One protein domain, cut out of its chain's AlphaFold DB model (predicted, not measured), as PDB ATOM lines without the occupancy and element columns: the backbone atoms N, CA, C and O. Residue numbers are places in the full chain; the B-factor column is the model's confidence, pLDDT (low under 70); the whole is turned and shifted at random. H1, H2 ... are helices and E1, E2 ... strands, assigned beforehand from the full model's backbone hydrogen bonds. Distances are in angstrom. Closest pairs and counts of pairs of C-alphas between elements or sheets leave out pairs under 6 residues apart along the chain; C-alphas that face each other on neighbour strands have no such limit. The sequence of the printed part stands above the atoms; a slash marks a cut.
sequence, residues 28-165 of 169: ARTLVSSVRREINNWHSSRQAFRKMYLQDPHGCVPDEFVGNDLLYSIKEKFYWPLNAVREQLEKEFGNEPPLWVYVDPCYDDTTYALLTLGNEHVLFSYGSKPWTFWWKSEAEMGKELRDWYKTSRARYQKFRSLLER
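What this domain is: This is residues 28 to 165 of the 169 residues of an uncharacterized protein of Nitrospirae bacterium (UniProt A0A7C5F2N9). A small, twisted wall of three strands has two long helices, H3 and H4, over one face and the other face bare. H1 packs on H3 on the side away from the sheet, its first residues reach H4, and short H2 packs on H1. The 138 printed residues, of mixed class, run H1 H2 H3 E1 E2 E3 H4, with an antiparallel sheet in the order E1 E2 E3. The whole is compact, with a radius of gyration of the C-alphas of 15.1 A, and spans 50 by 30 by 23 A.

How they stand to each other: H1, residues 28 to 42, touches H2, residues 48 to 53, at a steep tilt of 54 degrees, closest at C-alphas 36 and 49, 5.3 A apart. H1 touches H3, residues 70 to 93, at 44 degrees, a steep tilt, opposite ways; the closest C-alphas, 31 and 84, are 5.4 A apart. E1, residues 99 to 104, E2, residues 111 to 117, and E3, residues 121 to 128, form a meander, each strand the antiparallel neighbour of the one before, in two hairpins; N 102 and O 114 are 2.9 A apart, N 113 and O 126 2.8 A. H3 is on this sheet over E1 and E2, at a height of 7.9 A. H4, residues 138 to 163, is on the same face at 9.1 A; its Ser 152 and Leu 123 of E3 have the closest C-alphas, 4.6 A apart. Every O i to N i+4 pair is within hydrogen-bond range in H1, H2 and H4, and 17 of 20 in H3.

Where its parts are: H1 begins at C-alpha 28 (68.161, 108.172, 76.209). H3 measures 34.5 A, with a kink of 39 degrees near residue 81. H4, 36.4 A long, ends at C-alpha 163 (83.590, 85.046, 68.035).

The domain as a whole: The printed part has no cut. The link from H2 to H3 is long, 16 residues. Mean pLDDT of the printed part is 95.6; residue 165 is under 70.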
ATOM      1  N   ALA A  28      67.670 107.164  75.273       95.81
ATOM      2  CA  ALA A  28      68.161 108.172  76.209       95.81
ATOM      3  C   ALA A  28      67.275 108.256  77.463       95.81
ATOM      4  O   ALA A  28      67.769 108.198  78.589       95.81
ATOM      5  N   ARG A  29      65.951 108.320  77.274       96.44
ATOM      6  CA  ARG A  29      64.979 108.375  78.372       96.44
ATOM      7  C   ARG A  29      65.007 107.102  79.213       96.44
ATOM      8  O   ARG A  29      64.926 107.191  80.439       96.44
ATOM      9  N   THR A  30      65.127 105.938  78.577       96.81
ATOM     10  CA  THR A  30      65.233 104.642  79.267       96.81
ATOM     11  C   THR A  30      66.480 104.584  80.146       96.81
ATOM     12  O   THR A  30      66.371 104.249  81.323       96.81
ATOM     13  N   LEU A  31      67.641 104.968  79.609       98.00
ATOM     14  CA  LEU A  31      68.915 104.958  80.331       98.00
ATOM     15  C   LEU A  31      68.876 105.895  81.544       98.00
ATOM     16  O   LEU A  31      69.126 105.450  82.661       98.00
ATOM     17  N   VAL A  32      68.454 107.152  81.357       98.25
ATOM     18  CA  VAL A  32      68.319 108.124  82.459       98.25
ATOM     19  C   VAL A  32      67.332 107.631  83.521       98.25
ATOM     20  O   VAL A  32      67.582 107.769  84.717       98.25
ATOM     21  N   SER A  33      66.221 107.014  83.106       97.88
ATOM     22  CA  SER A  33      65.236 106.468  84.047       97.88
ATOM     23  C   SER A  33      65.789 105.289  84.848       97.88
ATOM     24  O   SER A  33      65.456 105.180  86.028       97.88
ATOM     25  N   SER A  34      66.642 104.448  84.247       97.75
ATOM     26  CA  SER A  34      67.348 103.378  84.968       97.75
ATOM     27  C   SER A  34      68.278 103.973  86.022       97.75
ATOM     28  O   SER A  34      68.130 103.653  87.196       97.75
ATOM     29  N   VAL A  35      69.146 104.923  85.644       98.31
ATOM     30  CA  VAL A  35      70.081 105.556  86.594       98.31
ATOM     31  C   VAL A  35      69.334 106.217  87.750       98.31
ATOM     32  O   VAL A  35      69.683 106.007  88.911       98.31
ATOM     33  N   ARG A  36      68.268 106.972  87.452       98.38
ATOM     34  CA  ARG A  36      67.430 107.600  88.479       98.38
ATOM     35  C   ARG A  36      66.849 106.570  89.441       98.38
ATOM     36  O   ARG A  36      66.868 106.804  90.645       98.38
ATOM     37  N   ARG A  37      66.287 105.478  88.915       97.75
ATOM     38  CA  ARG A  37      65.665 104.429  89.730       97.75
ATOM     39  C   ARG A  37      66.686 103.816  90.681       97.75
ATOM     40  O   ARG A  37      66.425 103.797  91.878       97.75
ATOM     41  N   GLU A  38      67.827 103.371  90.162       97.50
ATOM     42  CA  GLU A  38      68.832 102.679  90.975       97.50
ATOM     43  C   GLU A  38      69.390 103.582  92.077       97.50
ATOM     44  O   GLU A  38      69.375 103.215  93.246       97.50
ATOM     45  N   ILE A  39      69.773 104.813  91.739       96.75
ATOM     46  CA  ILE A  39      70.359 105.755  92.704       96.75
ATOM     47  C   ILE A  39      69.364 106.181  93.778       96.75
ATOM     48  O   ILE A  39      69.712 106.267  94.956       96.75
ATOM     49  N   ASN A  40      68.116 106.444  93.391       97.00
ATOM     50  CA  ASN A  40      67.098 106.822  94.361       97.00
ATOM     51  C   ASN A  40      66.753 105.661  95.301       97.00
ATOM     52  O   ASN A  40      66.482 105.907  96.476       97.00
ATOM     53  N   ASN A  41      66.766 104.422  94.802       95.50
ATOM     54  CA  ASN A  41      66.558 103.231  95.622       95.50
ATOM     55  C   ASN A  41      67.740 103.004  96.571       95.50
ATOM     56  O   ASN A  41      67.524 102.832  97.767       95.50
ATOM     57  N   TRP A  42      68.970 103.069  96.053       93.88
ATOM     58  CA  TRP A  42      70.200 102.861  96.816       93.88
ATOM     59  C   TRP A  42      70.298 103.798  98.024       93.88
ATOM     60  O   TRP A  42      70.465 103.352  99.154       93.88
ATOM     61  N   HIS A  43      70.083 105.097  97.808       93.00
ATOM     62  CA  HIS A  43      70.130 106.095  98.881       93.00
ATOM     63  C   HIS A  43      68.791 106.290  99.604       93.00
ATOM     64  O   HIS A  43      68.670 107.203 100.421       93.00
ATOM     65  N   SER A  44      67.757 105.501  99.282       93.94
ATOM     66  CA  SER A  44      66.396 105.668  99.818       93.94
ATOM     67  C   SER A  44      65.881 107.119  99.740       93.94
ATOM     68  O   SER A  44      65.172 107.605 100.620       93.94
ATOM     69  N   SER A  45      66.244 107.841  98.674       94.38
ATOM     70  CA  SER A  45      65.994 109.277  98.532       94.38
ATOM     71  C   SER A  45      65.569 109.635  97.116       94.38
ATOM     72  O   SER A  45      66.295 109.430  96.149       94.38
ATOM     73  N   ARG A  46      64.401 110.277  96.983       92.06
ATOM     74  CA  ARG A  46      63.880 110.744  95.683       92.06
ATOM     75  C   ARG A  46      64.722 111.857  95.049       92.06
ATOM     76  O   ARG A  46      64.550 112.138  93.865       92.06
ATOM     77  N   GLN A  47      65.588 112.502  95.832       95.50
ATOM     78  CA  GLN A  47      66.449 113.592  95.375       95.50
ATOM     79  C   GLN A  47      67.878 113.137  95.062       95.50
ATOM     80  O   GLN A  47      68.629 113.933  94.498       95.50
ATOM     81  N   ALA A  48      68.251 111.891  95.383       96.88
ATOM     82  CA  ALA A  48      69.621 111.407  95.229       96.88
ATOM     83  C   ALA A  48      70.126 111.561  93.796       96.88
ATOM     84  O   ALA A  48      71.188 112.132  93.581       96.88
ATOM     85  N   PHE A  49      69.316 111.184  92.805       98.00
ATOM     86  CA  PHE A  49      69.666 111.353  91.396       98.00
ATOM     87  C   PHE A  49      69.995 112.806  91.030       98.00
ATOM     88  O   PHE A  49      71.001 113.074  90.377       98.00
ATOM     89  N   ARG A  50      69.160 113.754  91.473       97.69
ATOM     90  CA  ARG A  50      69.348 115.175  91.159       97.69
ATOM     91  C   ARG A  50      70.617 115.717  91.809       97.69
ATOM     92  O   ARG A  50      71.379 116.402  91.142       97.69
ATOM     93  N   LYS A  51      70.834 115.407  93.084       97.12
ATOM     94  CA  LYS A  51      72.001 115.867  93.841       97.12
ATOM     95  C   LYS A  51      73.306 115.250  93.335       97.12
ATOM     96  O   LYS A  51      74.311 115.936  93.255       97.12
ATOM     97  N   MET A  52      73.276 113.974  92.948       97.31
ATOM     98  CA  MET A  52      74.457 113.245  92.482       97.31
ATOM     99  C   MET A  52      74.904 113.665  91.075       97.31
ATOM    100  O   MET A  52      76.102 113.705  90.802       97.31
ATOM    101  N   TYR A  53      73.951 113.942  90.176       98.12
ATOM    102  CA  TYR A  53      74.239 114.065  88.742       98.12
ATOM    103  C   TYR A  53      73.726 115.330  88.072       98.12
ATOM    104  O   TYR A  53      74.114 115.570  86.938       98.12
ATOM    105  N   LEU A  54      72.838 116.105  88.698       98.12
ATOM    106  CA  LEU A  54      72.215 117.284  88.079       98.12
ATOM    107  C   LEU A  54      72.478 118.585  88.843       98.12
ATOM    108  O   LEU A  54      71.854 119.613  88.569       98.12
ATOM    109  N   GLN A  55      73.343 118.527  89.847       96.25
ATOM    110  CA  GLN A  55      73.762 119.651  90.665       96.25
ATOM    111  C   GLN A  55      75.271 119.565  90.836       96.25
ATOM    112  O   GLN A  55      75.828 118.468  90.814       96.25
ATOM    113  N   ASP A  56      75.909 120.723  90.987       93.38
ATOM    114  CA  ASP A  56      77.312 120.762  91.373       93.38
ATOM    115  C   ASP A  56      77.443 120.081  92.749       93.38
ATOM    116  O   ASP A  56      76.784 120.515  93.700       93.38
ATOM    117  N   PRO A  57      78.220 118.992  92.856       88.62
ATOM    118  CA  PRO A  57      78.369 118.259  94.107       88.62
ATOM    119  C   PRO A  57      79.182 119.016  95.166       88.62
ATOM    120  O   PRO A  57      79.251 118.531  96.290       88.62
ATOM    121  N   HIS A  58      79.823 120.147  94.832       89.00
ATOM    122  CA  HIS A  58      80.778 120.843  95.707       89.00
ATOM    123  C   HIS A  58      81.881 119.911  96.254       89.00
ATOM    124  O   HIS A  58      82.348 120.059  97.378       89.00
ATOM    125  N   GLY A  59      82.304 118.941  95.436       91.75
ATOM    126  CA  GLY A  59      83.224 117.871  95.815       91.75
ATOM    127  C   GLY A  59      83.145 116.694  94.842       91.75
ATOM    128  O   GLY A  59      82.674 116.830  93.715       91.75
ATOM    129  N   CYS A  60      83.597 115.511  95.249       94.31
ATOM    130  CA  CYS A  60      83.526 114.309  94.404       94.31
ATOM    131  C   CYS A  60      82.128 113.679  94.407       94.31
ATOM    132  O   CYS A  60      81.621 113.246  93.370       94.31
ATOM    133  N   VAL A  61      81.510 113.646  95.582       96.25
ATOM    134  CA  VAL A  61      80.202 113.072  95.892       96.25
ATOM    135  C   VAL A  61      79.557 114.029  96.903       96.25
ATOM    136  O   VAL A  61      80.295 114.532  97.747       96.25
ATOM    137  N   PRO A  62      78.242 114.308  96.837       96.06
ATOM    138  CA  PRO A  62      77.575 115.095  97.875       96.06
ATOM    139  C   PRO A  62      77.793 114.485  99.266       96.06
ATOM    140  O   PRO A  62      77.669 113.266  99.412       96.06
ATOM    141  N   ASP A  63      78.092 115.315 100.267       94.94
ATOM    142  CA  ASP A  63      78.487 114.880 101.617       94.94
ATOM    143  C   ASP A  63      77.497 113.888 102.243       94.94
ATOM    144  O   ASP A  63      77.903 112.914 102.873       94.94
ATOM    145  N   GLU A  64      76.191 114.064 102.019       94.19
ATOM    146  CA  GLU A  64      75.158 113.161 102.546       94.19
ATOM    147  C   GLU A  64      75.167 111.749 101.932       94.19
ATOM    148  O   GLU A  64      74.467 110.860 102.418       94.19
ATOM    149  N   PHE A  65      75.907 111.550 100.841       95.12
ATOM    150  CA  PHE A  65      76.055 110.273 100.142       95.12
ATOM    151  C   PHE A  65      77.469 109.696 100.264       95.12
ATOM    152  O   PHE A  65      77.741 108.624  99.713       95.12
ATOM    153  N   VAL A  66      78.362 110.376 100.988       94.62
ATOM    154  CA  VAL A  66      79.666 109.827 101.358       94.62
ATOM    155  C   VAL A  66      79.444 108.793 102.460       94.62
ATOM    156  O   VAL A  66      78.943 109.102 103.540       94.62
ATOM    157  N   GLY A  67      79.766 107.535 102.159       91.69
ATOM    158  CA  GLY A  67      79.721 106.448 103.131       91.69
ATOM    159  C   GLY A  67      80.974 106.408 104.008       91.69
ATOM    160  O   GLY A  67      81.722 107.373 104.118       91.69
ATOM    161  N   ASN A  68      81.251 105.238 104.586       94.31
ATOM    162  CA  ASN A  68      82.474 105.016 105.369       94.31
ATOM    163  C   ASN A  68      83.752 104.995 104.508       94.31
ATOM    164  O   ASN A  68      84.851 105.095 105.046       94.31
ATOM    165  N   ASP A  69      83.611 104.833 103.189       96.81
ATOM    166  CA  ASP A  69      84.709 104.803 102.224       96.81
ATOM    167  C   ASP A  69      84.378 105.717 101.038       96.81
ATOM    168  O   ASP A  69      83.470 105.452 100.244       96.81
ATOM    169  N   LEU A  70      85.138 106.806 100.915       96.31
ATOM    170  CA  LEU A  70      84.976 107.790  99.850       96.31
ATOM    171  C   LEU A  70      85.262 107.202  98.460       96.31
ATOM    172  O   LEU A  70      84.559 107.537  97.506       96.31
ATOM    173  N   LEU A  71      86.266 106.329  98.323       98.00
ATOM    174  CA  LEU A  71      86.592 105.716  97.031       98.00
ATOM    175  C   LEU A  71      85.473 104.780  96.589       98.00
ATOM    176  O   LEU A  71      85.140 104.731  95.404       98.00
ATOM    177  N   TYR A  72      84.836 104.097  97.539       97.62
ATOM    178  CA  TYR A  72      83.638 103.316  97.268       97.62
ATOM    179  C   TYR A  72      82.467 104.204  96.810       97.62
ATOM    180  O   TYR A  72      81.859 103.918  95.780       97.62
ATOM    181  N   SER A  73      82.208 105.340  97.467       97.44
ATOM    182  CA  SER A  73      81.180 106.294  97.011       97.44
ATOM    183  C   SER A  73      81.467 106.856  95.605       97.44
ATOM    184  O   SER A  73      80.555 106.983  94.784       97.44
ATOM    185  N   ILE A  74      82.733 107.152  95.278       98.25
ATOM    186  CA  ILE A  74      83.146 107.554  93.919       98.25
ATOM    187  C   ILE A  74      82.891 106.414  92.929       98.25
ATOM    188  O   ILE A  74      82.339 106.641  91.850       98.25
ATOM    189  N   LYS A  75      83.253 105.183  93.301       98.25
ATOM    190  CA  LYS A  75      83.037 103.993  92.478       98.25
ATOM    191  C   LYS A  75      81.564 103.843  92.099       98.25
ATOM    192  O   LYS A  75      81.250 103.659  90.924       98.25
ATOM    193  N   GLU A  76      80.665 103.970  93.070       97.19
ATOM    194  CA  GLU A  76      79.218 103.887  92.849       97.19
ATOM    195  C   GLU A  76      78.717 104.989  91.918       97.19
ATOM    196  O   GLU A  76      77.969 104.707  90.977       97.19
ATOM    197  N   LYS A  77      79.184 106.229  92.115       97.62
ATOM    198  CA  LYS A  77      78.831 107.366  91.257       97.62
ATOM    199  C   LYS A  77      79.124 107.081  89.779       97.62
ATOM    200  O   LYS A  77      78.299 107.367  88.920       97.62
ATOM    201  N   PHE A  78      80.267 106.483  89.451       98.50
ATOM    202  CA  PHE A  78      80.599 106.136  88.062       98.50
ATOM    203  C   PHE A  78      79.913 104.852  87.576       98.50
ATOM    204  O   PHE A  78      79.639 104.710  86.381       98.50
ATOM    205  N   TYR A  79      79.614 103.924  88.486       98.56
ATOM    206  CA  TYR A  79      79.028 102.628  88.160       98.56
ATOM    207  C   TYR A  79      77.619 102.751  87.570       98.56
ATOM    208  O   TYR A  79      77.347 102.181  86.511       98.56
ATOM    209  N   TRP A  80      76.717 103.495  88.217       98.38
ATOM    210  CA  TRP A  80      75.293 103.482  87.854       98.38
ATOM    211  C   TRP A  80      74.999 103.938  86.412       98.38
ATOM    212  O   TRP A  80      74.231 103.253  85.725       98.38
ATOM    213  N   PRO A  81      75.616 105.021  85.895       98.62
ATOM    214  CA  PRO A  81      75.493 105.416  84.493       98.62
ATOM    215  C   PRO A  81      75.909 104.328  83.492       98.62
ATOM    216  O   PRO A  81      75.184 104.068  82.528       98.62
ATOM    217  N   LEU A  82      77.038 103.649  83.726       98.31
ATOM    218  CA  LEU A  82      77.503 102.560  82.857       98.31
ATOM    219  C   LEU A  82      76.650 101.298  83.018       98.31
ATOM    220  O   LEU A  82      76.378 100.619  82.028       98.31
ATOM    221  N   ASN A  83      76.182 101.001  84.232       98.56
ATOM    222  CA  ASN A  83      75.306  99.862  84.479       98.56
ATOM    223  C   ASN A  83      73.981  99.992  83.710       98.56
ATOM    224  O   ASN A  83      73.511  99.016  83.133       98.56
ATOM    225  N   ALA A  84      73.422 101.201  83.595       98.56
ATOM    226  CA  ALA A  84      72.245 101.428  82.756       98.56
ATOM    227  C   ALA A  84      72.506 101.078  81.277       98.56
ATOM    228  O   ALA A  84      71.650 100.487  80.616       98.56
ATOM    229  N   VAL A  85      73.697 101.406  80.758       98.56
ATOM    230  CA  VAL A  85      74.109 101.034  79.395       98.56
ATOM    231  C   VAL A  85      74.275  99.519  79.267       98.56
ATOM    232  O   VAL A  85      73.778  98.943  78.297       98.56
ATOM    233  N   ARG A  86      74.911  98.871  80.253       98.38
ATOM    234  CA  ARG A  86      75.068  97.410  80.332       98.38
ATOM    235  C   ARG A  86      73.717  96.700  80.249       98.38
ATOM    236  O   ARG A  86      73.507  95.902  79.342       98.38
ATOM    237  N   GLU A  87      72.781  97.049  81.130       97.94
ATOM    238  CA  GLU A  87      71.438  96.452  81.173       97.94
ATOM    239  C   GLU A  87      70.688  96.621  79.849       97.94
ATOM    240  O   GLU A  87      69.924  95.750  79.434       97.94
ATOM    241  N   GLN A  88      70.874  97.759  79.174       97.50
ATOM    242  CA  GLN A  88      70.232  98.005  77.889       97.50
ATOM    243  C   GLN A  88      70.820  97.139  76.767       97.50
ATOM    244  O   GLN A  88      70.074  96.719  75.883       97.50
ATOM    245  N   LEU A  89      72.125  96.856  76.795       96.69
ATOM    246  CA  LEU A  89      72.761  95.922  75.862       96.69
ATOM    247  C   LEU A  89      72.357  94.476  76.151       96.69
ATOM    248  O   LEU A  89      72.042  93.753  75.211       96.69
ATOM    249  N   GLU A  90      72.289  94.071  77.422       96.31
ATOM    250  CA  GLU A  90      71.844  92.725  77.815       96.31
ATOM    251  C   GLU A  90      70.407  92.448  77.370       96.31
ATOM    252  O   GLU A  90      70.102  91.366  76.871       96.31
ATOM    253  N   LYS A  91      69.525  93.452  77.456       95.69
ATOM    254  CA  LYS A  91      68.162  93.363  76.910       95.69
ATOM    255  C   LYS A  91      68.128  93.184  75.392       95.69
ATOM    256  O   LYS A  91      67.176  92.604  74.882       95.69
ATOM    257  N   GLU A  92      69.105  93.727  74.665       94.75
ATOM    258  CA  GLU A  92      69.150  93.643  73.201       94.75
ATOM    259  C   GLU A  92      69.813  92.353  72.707       94.75
ATOM    260  O   GLU A  92      69.352  91.774  71.723       94.75
ATOM    261  N   PHE A  93      70.886  91.905  73.363       93.25
ATOM    262  CA  PHE A  93      71.757  90.845  72.849       93.25
ATOM    263  C   PHE A  93      71.785  89.568  73.694       93.25
ATOM    264  O   PHE A  93      72.344  88.571  73.230       93.25
ATOM    265  N   GLY A  94      71.174  89.581  74.881       91.88
ATOM    266  CA  GLY A  94      71.318  88.538  75.894       91.88
ATOM    267  C   GLY A  94      72.513  88.784  76.820       91.88
ATOM    268  O   GLY A  94      73.225  89.778  76.691       91.88
ATOM    269  N   ASN A  95      72.725  87.862  77.762       88.06
ATOM    270  CA  ASN A  95      73.775  87.945  78.786       88.06
ATOM    271  C   ASN A  95      74.948  86.970  78.540       88.06
ATOM    272  O   ASN A  95      75.722  86.670  79.444       88.06
ATOM    273  N   GLU A  96      75.069  86.435  77.324       86.44
ATOM    274  CA  GLU A  96      76.160  85.536  76.941       86.44
ATOM    275  C   GLU A  96      76.852  86.064  75.674       86.44
ATOM    276  O   GLU A  96      76.196  86.192  74.634       86.44
ATOM    277  N   PRO A  97      78.159  86.393  75.724       87.94
ATOM    278  CA  PRO A  97      79.024  86.467  76.913       87.94
ATOM    279  C   PRO A  97      78.565  87.538  77.927       87.94
ATOM    280  O   PRO A  97      77.895  88.492  77.519       87.94
ATOM    281  N   PRO A  98      78.952  87.432  79.217       93.75
ATOM    282  CA  PRO A  98      78.546  88.397  80.235       93.75
ATOM    283  C   PRO A  98      79.136  89.781  79.958       93.75
ATOM    284  O   PRO A  98      80.266  89.902  79.474       93.75
ATOM    285  N   LEU A  99      78.385  90.827  80.298       96.62
ATOM    286  CA  LEU A  99      78.886  92.197  80.297       96.62
ATOM    287  C   LEU A  99      79.271  92.623  81.715       96.62
ATOM    288  O   LEU A  99      78.532  92.372  82.664       96.62
ATOM    289  N   TRP A 100      80.391  93.329  81.858       97.25
ATOM    290  CA  TRP A 100      80.870  93.800  83.160       97.25
ATOM    291  C   TRP A 100      81.110  95.303  83.167       97.25
ATOM    292  O   TRP A 100      81.564  95.874  82.177       97.25
ATOM    293  N   VAL A 101      80.827  95.936  84.306       98.19
ATOM    294  CA  VAL A 101      81.219  97.321  84.580       98.19
ATOM    295  C   VAL A 101      82.346  97.303  85.603       98.19
ATOM    296  O   VAL A 101      82.151  96.846  86.729       98.19
ATOM    297  N   TYR A 102      83.502  97.827  85.216       98.00
ATOM    298  CA  TYR A 102      84.638  98.037  86.107       98.00
ATOM    299  C   TYR A 102      84.808  99.522  86.357       98.00
ATOM    300  O   TYR A 102      84.696 100.327  85.435       98.00
ATOM    301  N   VAL A 103      85.085  99.881  87.602       98.56
ATOM    302  CA  VAL A 103      85.375 101.257  87.984       98.56
ATOM    303  C   VAL A 103      86.595 101.241  88.888       98.56
ATOM    304  O   VAL A 103      86.591 100.543  89.904       98.56
ATOM    305  N   ASP A 104      87.606 102.000  88.484       98.44
ATOM    306  CA  ASP A 104      88.833 102.262  89.225       98.44
ATOM    307  C   ASP A 104      88.763 103.695  89.788       98.44
ATOM    308  O   ASP A 104      88.993 104.657  89.042       98.44
ATOM    309  N   PRO A 105      88.297 103.865  91.041       98.38
ATOM    310  CA  PRO A 105      88.068 105.177  91.630       98.38
ATOM    311  C   PRO A 105      89.385 105.840  92.041       98.38
ATOM    312  O   PRO A 105      90.203 105.258  92.748       98.38
ATOM    313  N   CYS A 106      89.535 107.113  91.693       97.62
ATOM    314  CA  CYS A 106      90.615 107.960  92.182       97.62
ATOM    315  C   CYS A 106      90.036 109.292  92.655       97.62
ATOM    316  O   CYS A 106      89.296 109.934  91.909       97.62
ATOM    317  N   TYR A 107      90.361 109.692  93.888       95.44
ATOM    318  CA  TYR A 107      89.945 110.985  94.429       95.44
ATOM    319  C   TYR A 107      90.736 112.132  93.789       95.44
ATOM    320  O   TYR A 107      90.116 113.031  93.237       95.44
ATOM    321  N   ASP A 108      92.072 112.082  93.807       95.62
ATOM    322  CA  ASP A 108      92.934 113.206  93.396       95.62
ATOM    323  C   ASP A 108      93.092 113.369  91.873       95.62
ATOM    324  O   ASP A 108      93.474 114.440  91.381       95.62
ATOM    325  N   ASP A 109      92.791 112.319  91.109       97.06
ATOM    326  CA  ASP A 109      92.999 112.275  89.663       97.06
ATOM    327  C   ASP A 109      91.791 111.670  88.921       97.06
ATOM    328  O   ASP A 109      90.631 111.979  89.206       97.06
ATOM    329  N   THR A 110      92.052 110.871  87.893       98.19
ATOM    330  CA  THR A 110      91.067 110.397  86.940       98.19
ATOM    331  C   THR A 110      90.492 109.085  87.437       98.19
ATOM    332  O   THR A 110      91.209 108.106  87.614       98.19
ATOM    333  N   THR A 111      89.177 109.056  87.622       98.50
ATOM    334  CA  THR A 111      88.447 107.802  87.797       98.50
ATOM    335  C   THR A 111      88.161 107.211  86.424       98.50
ATOM    336  O   THR A 111      87.597 107.896  85.561       98.50
ATOM    337  N   TYR A 112      88.523 105.944  86.227       98.44
ATOM    338  CA  TYR A 112      88.242 105.215  84.992       98.44
ATOM    339  C   TYR A 112      87.060 104.270  85.174       98.44
ATOM    340  O   TYR A 112      87.006 103.492  86.122       98.44
ATOM    341  N   ALA A 113      86.123 104.311  84.232       98.44
ATOM    342  CA  ALA A 113      84.973 103.422  84.174       98.44
ATOM    343  C   ALA A 113      84.941 102.697  82.823       98.44
ATOM    344  O   ALA A 113      85.004 103.325  81.763       98.44
ATOM    345  N   LEU A 114      84.854 101.372  82.856       98.44
ATOM    346  CA  LEU A 114      84.911 100.496  81.692       98.44
ATOM    347  C   LEU A 114      83.650  99.643  81.613       98.44
ATOM    348  O   LEU A 114      83.183  99.119  82.622       98.44
ATOM    349  N   LEU A 115      83.148  99.453  80.398       98.50
ATOM    350  CA  LEU A 115      82.168  98.423  80.070       98.50
ATOM    351  C   LEU A 115      82.845  97.389  79.174       98.50
ATOM    352  O   LEU A 115      83.366  97.746  78.111       98.50
ATOM    353  N   THR A 116      82.833  96.123  79.578       97.69
ATOM    354  CA  THR A 116      83.512  95.035  78.864       97.69
ATOM    355  C   THR A 116      82.549  93.929  78.447       97.69
ATOM    356  O   THR A 116      81.489  93.753  79.042       97.69
ATOM    357  N   LEU A 117      82.930  93.195  77.401       95.50
ATOM    358  CA  LEU A 117      82.353  91.919  76.996       95.50
ATOM    359  C   LEU A 117      83.299  90.805  77.444       95.50
ATOM    360  O   LEU A 117      84.434  90.727  76.965       95.50
ATOM    361  N   GLY A 118      82.847  89.977  78.383       89.75
ATOM    362  CA  GLY A 118      83.731  89.099  79.140       89.75
ATOM    363  C   GLY A 118      84.853  89.889  79.825       89.75
ATOM    364  O   GLY A 118      84.715  91.082  80.113       89.75
ATOM    365  N   ASN A 119      85.987  89.228  80.047       87.19
ATOM    366  CA  ASN A 119      87.146  89.829  80.716       87.19
ATOM    367  C   ASN A 119      88.157  90.456  79.739       87.19
ATOM    368  O   ASN A 119      89.171  90.993  80.174       87.19
ATOM    369  N   GLU A 120      87.910  90.385  78.427       86.94
ATOM    370  CA  GLU A 120      88.955  90.614  77.414       86.94
ATOM    371  C   GLU A 120      88.673  91.789  76.471       86.94
ATOM    372  O   GLU A 120      89.593  92.333  75.857       86.94
ATOM    373  N   HIS A 121      87.411  92.199  76.311       94.38
ATOM    374  CA  HIS A 121      87.037  93.151  75.266       94.38
ATOM    375  C   HIS A 121      86.367  94.400  75.828       94.38
ATOM    376  O   HIS A 121      85.227  94.360  76.282       94.38
ATOM    377  N   VAL A 122      87.041  95.548  75.729       97.06
ATOM    378  CA  VAL A 122      86.493  96.843  76.160       97.06
ATOM    379  C   VAL A 122      85.509  97.391  75.117       97.06
ATOM    380  O   VAL A 122      85.887  97.828  74.022       97.06
ATOM    381  N   LEU A 123      84.226  97.426  75.475       97.88
ATOM    382  CA  LEU A 123      83.158  98.017  74.667       97.88
ATOM    383  C   LEU A 123      83.131  99.539  74.789       97.88
ATOM    384  O   LEU A 123      82.860 100.239  73.813       97.88
ATOM    385  N   PHE A 124      83.435 100.055  75.973       98.50
ATOM    386  CA  PHE A 124      83.455 101.484  76.238       98.50
ATOM    387  C   PHE A 124      84.361 101.803  77.422       98.50
ATOM    388  O   PHE A 124      84.497 100.998  78.341       98.50
ATOM    389  N   SER A 125      84.976 102.979  77.380       98.25
ATOM    390  CA  SER A 125      85.815 103.509  78.447       98.25
ATOM    391  C   SER A 125      85.511 104.985  78.635       98.25
ATOM    392  O   SER A 125      85.428 105.728  77.655       98.25
ATOM    393  N   TYR A 126      85.409 105.406  79.884       98.44
ATOM    394  CA  TYR A 126      85.233 106.793  80.275       98.44
ATOM    395  C   TYR A 126      86.232 107.138  81.374       98.44
ATOM    396  O   TYR A 126      86.500 106.317  82.247       98.44
ATOM    397  N   GLY A 127      86.789 108.342  81.311       98.25
ATOM    398  CA  GLY A 127      87.722 108.858  82.301       98.25
ATOM    399  C   GLY A 127      87.389 110.309  82.595       98.25
ATOM    400  O   GLY A 127      87.265 111.110  81.670       98.25
ATOM    401  N   SER A 128      87.222 110.644  83.869       98.25
ATOM    402  CA  SER A 128      87.082 112.033  84.311       98.25
ATOM    403  C   SER A 128      87.472 112.166  85.777       98.25
ATOM    404  O   SER A 128      87.514 111.172  86.506       98.25
ATOM    405  N   LYS A 129      87.695 113.399  86.229       98.06
ATOM    406  CA  LYS A 129      87.822 113.664  87.660       98.06
ATOM    407  C   LYS A 129      86.452 113.542  88.335       98.06
ATOM    408  O   LYS A 129      85.471 114.035  87.764       98.06
ATOM    409  N   PRO A 130      86.339 112.976  89.549       97.38
ATOM    410  CA  PRO A 130      85.033 112.718  90.159       97.38
ATOM    411  C   PRO A 130      84.152 113.957  90.347       97.38
ATOM    412  O   PRO A 130      82.934 113.888  90.151       97.38
ATOM    413  N   TRP A 131      84.755 115.106  90.665       96.81
ATOM    414  CA  TRP A 131      84.049 116.384  90.828       96.81
ATOM    415  C   TRP A 131      83.550 116.998  89.515       96.81
ATOM    416  O   TRP A 131      82.718 117.899  89.525       96.81
ATOM    417  N   THR A 132      84.017 116.496  88.369       96.81
ATOM    418  CA  THR A 132      83.522 116.901  87.042       96.81
ATOM    419  C   THR A 132      82.442 115.970  86.496       96.81
ATOM    420  O   THR A 132      81.839 116.269  85.472       96.81
ATOM    421  N   PHE A 133      82.175 114.851  87.176       97.81
ATOM    422  CA  PHE A 133      81.243 113.829  86.707       97.81
ATOM    423  C   PHE A 133      79.796 114.137  87.117       97.81
ATOM    424  O   PHE A 133      79.259 113.554  88.058       97.81
ATOM    425  N   TRP A 134      79.184 115.105  86.442       98.06
ATOM    426  CA  TRP A 134      77.780 115.500  86.582       98.06
ATOM    427  C   TRP A 134      77.328 116.245  85.312       98.06
ATOM    428  O   TRP A 134      78.148 116.618  84.476       98.06
ATOM    429  N   TRP A 135      76.024 116.461  85.150       98.25
ATOM    430  CA  TRP A 135      75.414 117.076  83.967       98.25
ATOM    431  C   TRP A 135      74.534 118.265  84.343       98.25
ATOM    432  O   TRP A 135      73.938 118.308  85.415       98.25
ATOM    433  N   LYS A 136      74.356 119.223  83.430       97.69
ATOM    434  CA  LYS A 136      73.492 120.392  83.677       97.69
ATOM    435  C   LYS A 136      72.010 120.044  83.602       97.69
ATOM    436  O   LYS A 136      71.165 120.793  84.083       97.69
ATOM    437  N   SER A 137      71.674 118.944  82.929       98.19
ATOM    438  CA  SER A 137      70.296 118.500  82.747       98.19
ATOM    439  C   SER A 137      70.201 117.014  82.408       98.19
ATOM    440  O   SER A 137      71.137 116.406  81.891       98.19
ATOM    441  N   GLU A 138      69.013 116.443  82.602       98.19
ATOM    442  CA  GLU A 138      68.709 115.080  82.154       98.19
ATOM    443  C   GLU A 138      68.828 114.903  80.640       98.19
ATOM    444  O   GLU A 138      69.141 113.812  80.172       98.19
ATOM    445  N   ALA A 139      68.565 115.958  79.865       97.75
ATOM    446  CA  ALA A 139      68.688 115.911  78.414       97.75
ATOM    447  C   ALA A 139      70.154 115.760  77.983       97.75
ATOM    448  O   ALA A 139      70.448 115.012  77.051       97.75
ATOM    449  N   GLU A 140      71.067 116.440  78.679       98.12
ATOM    450  CA  GLU A 140      72.510 116.333  78.459       98.12
ATOM    451  C   GLU A 140      73.023 114.945  78.854       98.12
ATOM    452  O   GLU A 140      73.610 114.257  78.020       98.12
ATOM    453  N   MET A 141      72.671 114.479  80.057       98.38
ATOM    454  CA  MET A 141      72.978 113.117  80.501       98.38
ATOM    455  C   MET A 141      72.431 112.076  79.517       98.38
ATOM    456  O   MET A 141      73.147 111.188  79.068       98.38
ATOM    457  N   GLY A 142      71.164 112.196  79.114       98.25
ATOM    458  CA  GLY A 142      70.536 111.271  78.175       98.25
ATOM    459  C   GLY A 142      71.205 111.258  76.801       98.25
ATOM    460  O   GLY A 142      71.299 110.197  76.178       98.25
ATOM    461  N   LYS A 143      71.699 112.408  76.326       97.94
ATOM    462  CA  LYS A 143      72.496 112.484  75.098       97.94
ATOM    463  C   LYS A 143      73.792 111.685  75.251       97.94
ATOM    464  O   LYS A 143      74.047 110.834  74.402       97.94
ATOM    465  N   GLU A 144      74.554 111.915  76.318       98.31
ATOM    466  CA  GLU A 144      75.825 111.218  76.545       98.31
ATOM    467  C   GLU A 144      75.641 109.715  76.756       98.31
ATOM    468  O   GLU A 144      76.282 108.925  76.069       98.31
ATOM    469  N   LEU A 145      74.693 109.297  77.602       98.56
ATOM    470  CA  LEU A 145      74.401 107.876  77.826       98.56
ATOM    471  C   LEU A 145      73.995 107.162  76.532       98.56
ATOM    472  O   LEU A 145      74.383 106.017  76.292       98.56
ATOM    473  N   ARG A 146      73.235 107.835  75.661       98.19
ATOM    474  CA  ARG A 146      72.888 107.296  74.342       98.19
ATOM    475  C   ARG A 146      74.123 107.128  73.459       98.19
ATOM    476  O   ARG A 146      74.186 106.158  72.704       98.19
ATOM    477  N   ASP A 147      75.080 108.044  73.526       98.19
ATOM    478  CA  ASP A 147      76.314 107.963  72.748       98.19
ATOM    479  C   ASP A 147      77.243 106.858  73.291       98.19
ATOM    480  O   ASP A 147      77.819 106.096  72.502       98.19
ATOM    481  N   TRP A 148      77.290 106.661  74.613       98.50
ATOM    482  CA  TRP A 148      77.969 105.524  75.250       98.50
ATOM    483  C   TRP A 148      77.345 104.195  74.819       98.50
ATOM    484  O   TRP A 148      78.056 103.278  74.402       98.50
ATOM    485  N   TYR A 149      76.012 104.105  74.831       98.50
ATOM    486  CA  TYR A 149      75.282 102.933  74.353       98.50
ATOM    487  C   TYR A 149      75.549 102.651  72.873       98.50
ATOM    488  O   TYR A 149      75.882 101.521  72.526       98.50
ATOM    489  N   LYS A 150      75.475 103.656  71.990       97.88
ATOM    490  CA  LYS A 150      75.768 103.480  70.555       97.88
ATOM    491  C   LYS A 150      77.189 102.973  70.319       97.88
ATOM    492  O   LYS A 150      77.378 102.065  69.511       97.88
ATOM    493  N   THR A 151      78.162 103.535  71.034       98.25
ATOM    494  CA  THR A 151      79.572 103.128  70.948       98.25
ATOM    495  C   THR A 151      79.747 101.679  71.396       98.25
ATOM    496  O   THR A 151      80.294 100.860  70.655       98.25
ATOM    497  N   SER A 152      79.207 101.348  72.569       98.12
ATOM    498  CA  SER A 152      79.274 100.006  73.152       98.12
ATOM    499  C   SER A 152      78.595  98.972  72.258       98.12
ATOM    500  O   SER A 152      79.165  97.921  71.981       98.12
ATOM    501  N   ARG A 153      77.412  99.303  71.731       97.31
ATOM    502  CA  ARG A 153      76.638  98.475  70.800       97.31
ATOM    503  C   ARG A 153      77.411  98.177  69.520       97.31
ATOM    504  O   ARG A 153      77.480  97.024  69.105       97.31
ATOM    505  N   ALA A 154      78.004  99.198  68.900       96.56
ATOM    506  CA  ALA A 154      78.787  99.022  67.678       96.56
ATOM    507  C   ALA A 154      80.002  98.108  67.911       96.56
ATOM    508  O   ALA A 154      80.278  97.222  67.098       96.56
ATOM    509  N   ARG A 155      80.703  98.271  69.043       96.56
ATOM    510  CA  ARG A 155      81.821  97.387  69.412       96.56
ATOM    511  C   ARG A 155      81.362  95.972  69.750       96.56
ATOM    512  O   ARG A 155      81.997  95.027  69.296       96.56
ATOM    513  N   TYR A 156      80.248  95.819  70.464       95.38
ATOM    514  CA  TYR A 156      79.671  94.513  70.788       95.38
ATOM    515  C   TYR A 156      79.393  93.713  69.510       95.38
ATOM    516  O   TYR A 156      79.841  92.579  69.374       95.38
ATOM    517  N   GLN A 157      78.730  94.332  68.527       93.88
ATOM    518  CA  GLN A 157      78.434  93.696  67.239       93.88
ATOM    519  C   GLN A 157      79.706  93.287  66.488       93.88
ATOM    520  O   GLN A 157      79.771  92.190  65.930       93.88
ATOM    521  N   LYS A 158      80.739  94.138  66.515       92.81
ATOM    522  CA  LYS A 158      82.042  93.817  65.929       92.81
ATOM    523  C   LYS A 158      82.661  92.584  66.592       92.81
ATOM    524  O   LYS A 158      83.054  91.668  65.877       92.81
ATOM    525  N   PHE A 159      82.729  92.529  67.920       90.50
ATOM    526  CA  PHE A 159      83.344  91.400  68.628       90.50
ATOM    527  C   PHE A 159      82.545  90.109  68.490       90.50
ATOM    528  O   PHE A 159      83.131  89.064  68.224       90.50
ATOM    529  N   ARG A 160      81.214  90.177  68.550       84.00
ATOM    530  CA  ARG A 160      80.358  89.007  68.328       84.00
ATOM    531  C   ARG A 160      80.598  88.369  66.959       84.00
ATOM    532  O   ARG A 160      80.772  87.160  66.873       84.00
ATOM    533  N   SER A 161      80.737  89.185  65.912       83.19
ATOM    534  CA  SER A 161      81.063  88.680  64.570       83.19
ATOM    535  C   SER A 161      82.438  88.007  64.468       83.19
ATOM    536  O   SER A 161      82.662  87.218  63.554       83.19
ATOM    537  N   LEU A 162      83.371  88.323  65.375       82.25
ATOM    538  CA  LEU A 162      84.682  87.676  65.440       82.25
ATOM    539  C   LEU A 162      84.616  86.348  66.198       82.25
ATOM    540  O   LEU A 162      85.282  85.407  65.785       82.25
ATOM    541  N   LEU A 163      83.796  86.266  67.248       77.00
ATOM    542  CA  LEU A 163      83.590  85.046  68.035       77.00
ATOM    543  C   LEU A 163      82.827  83.964  67.255       77.00
ATOM    544  O   LEU A 163      83.075  82.780  67.439       77.00
ATOM    545  N   GLU A 164      81.919  84.362  66.363       77.06
ATOM    546  CA  GLU A 164      81.120  83.440  65.541       77.06
ATOM    547  C   GLU A 164      81.865  82.945  64.282       77.06
ATOM    548  O   GLU A 164      81.349  82.101  63.545       77.06
ATOM    549  N   ARG A 165      83.079  83.443  63.998       68.94
ATOM    550  CA  ARG A 165      83.875  82.946  62.867       68.94
ATOM    551  C   ARG A 165      84.470  81.584  63.229       68.94
ATOM    552  O   ARG A 165      85.247  81.521  64.177       68.94
TER     553      ARG A 165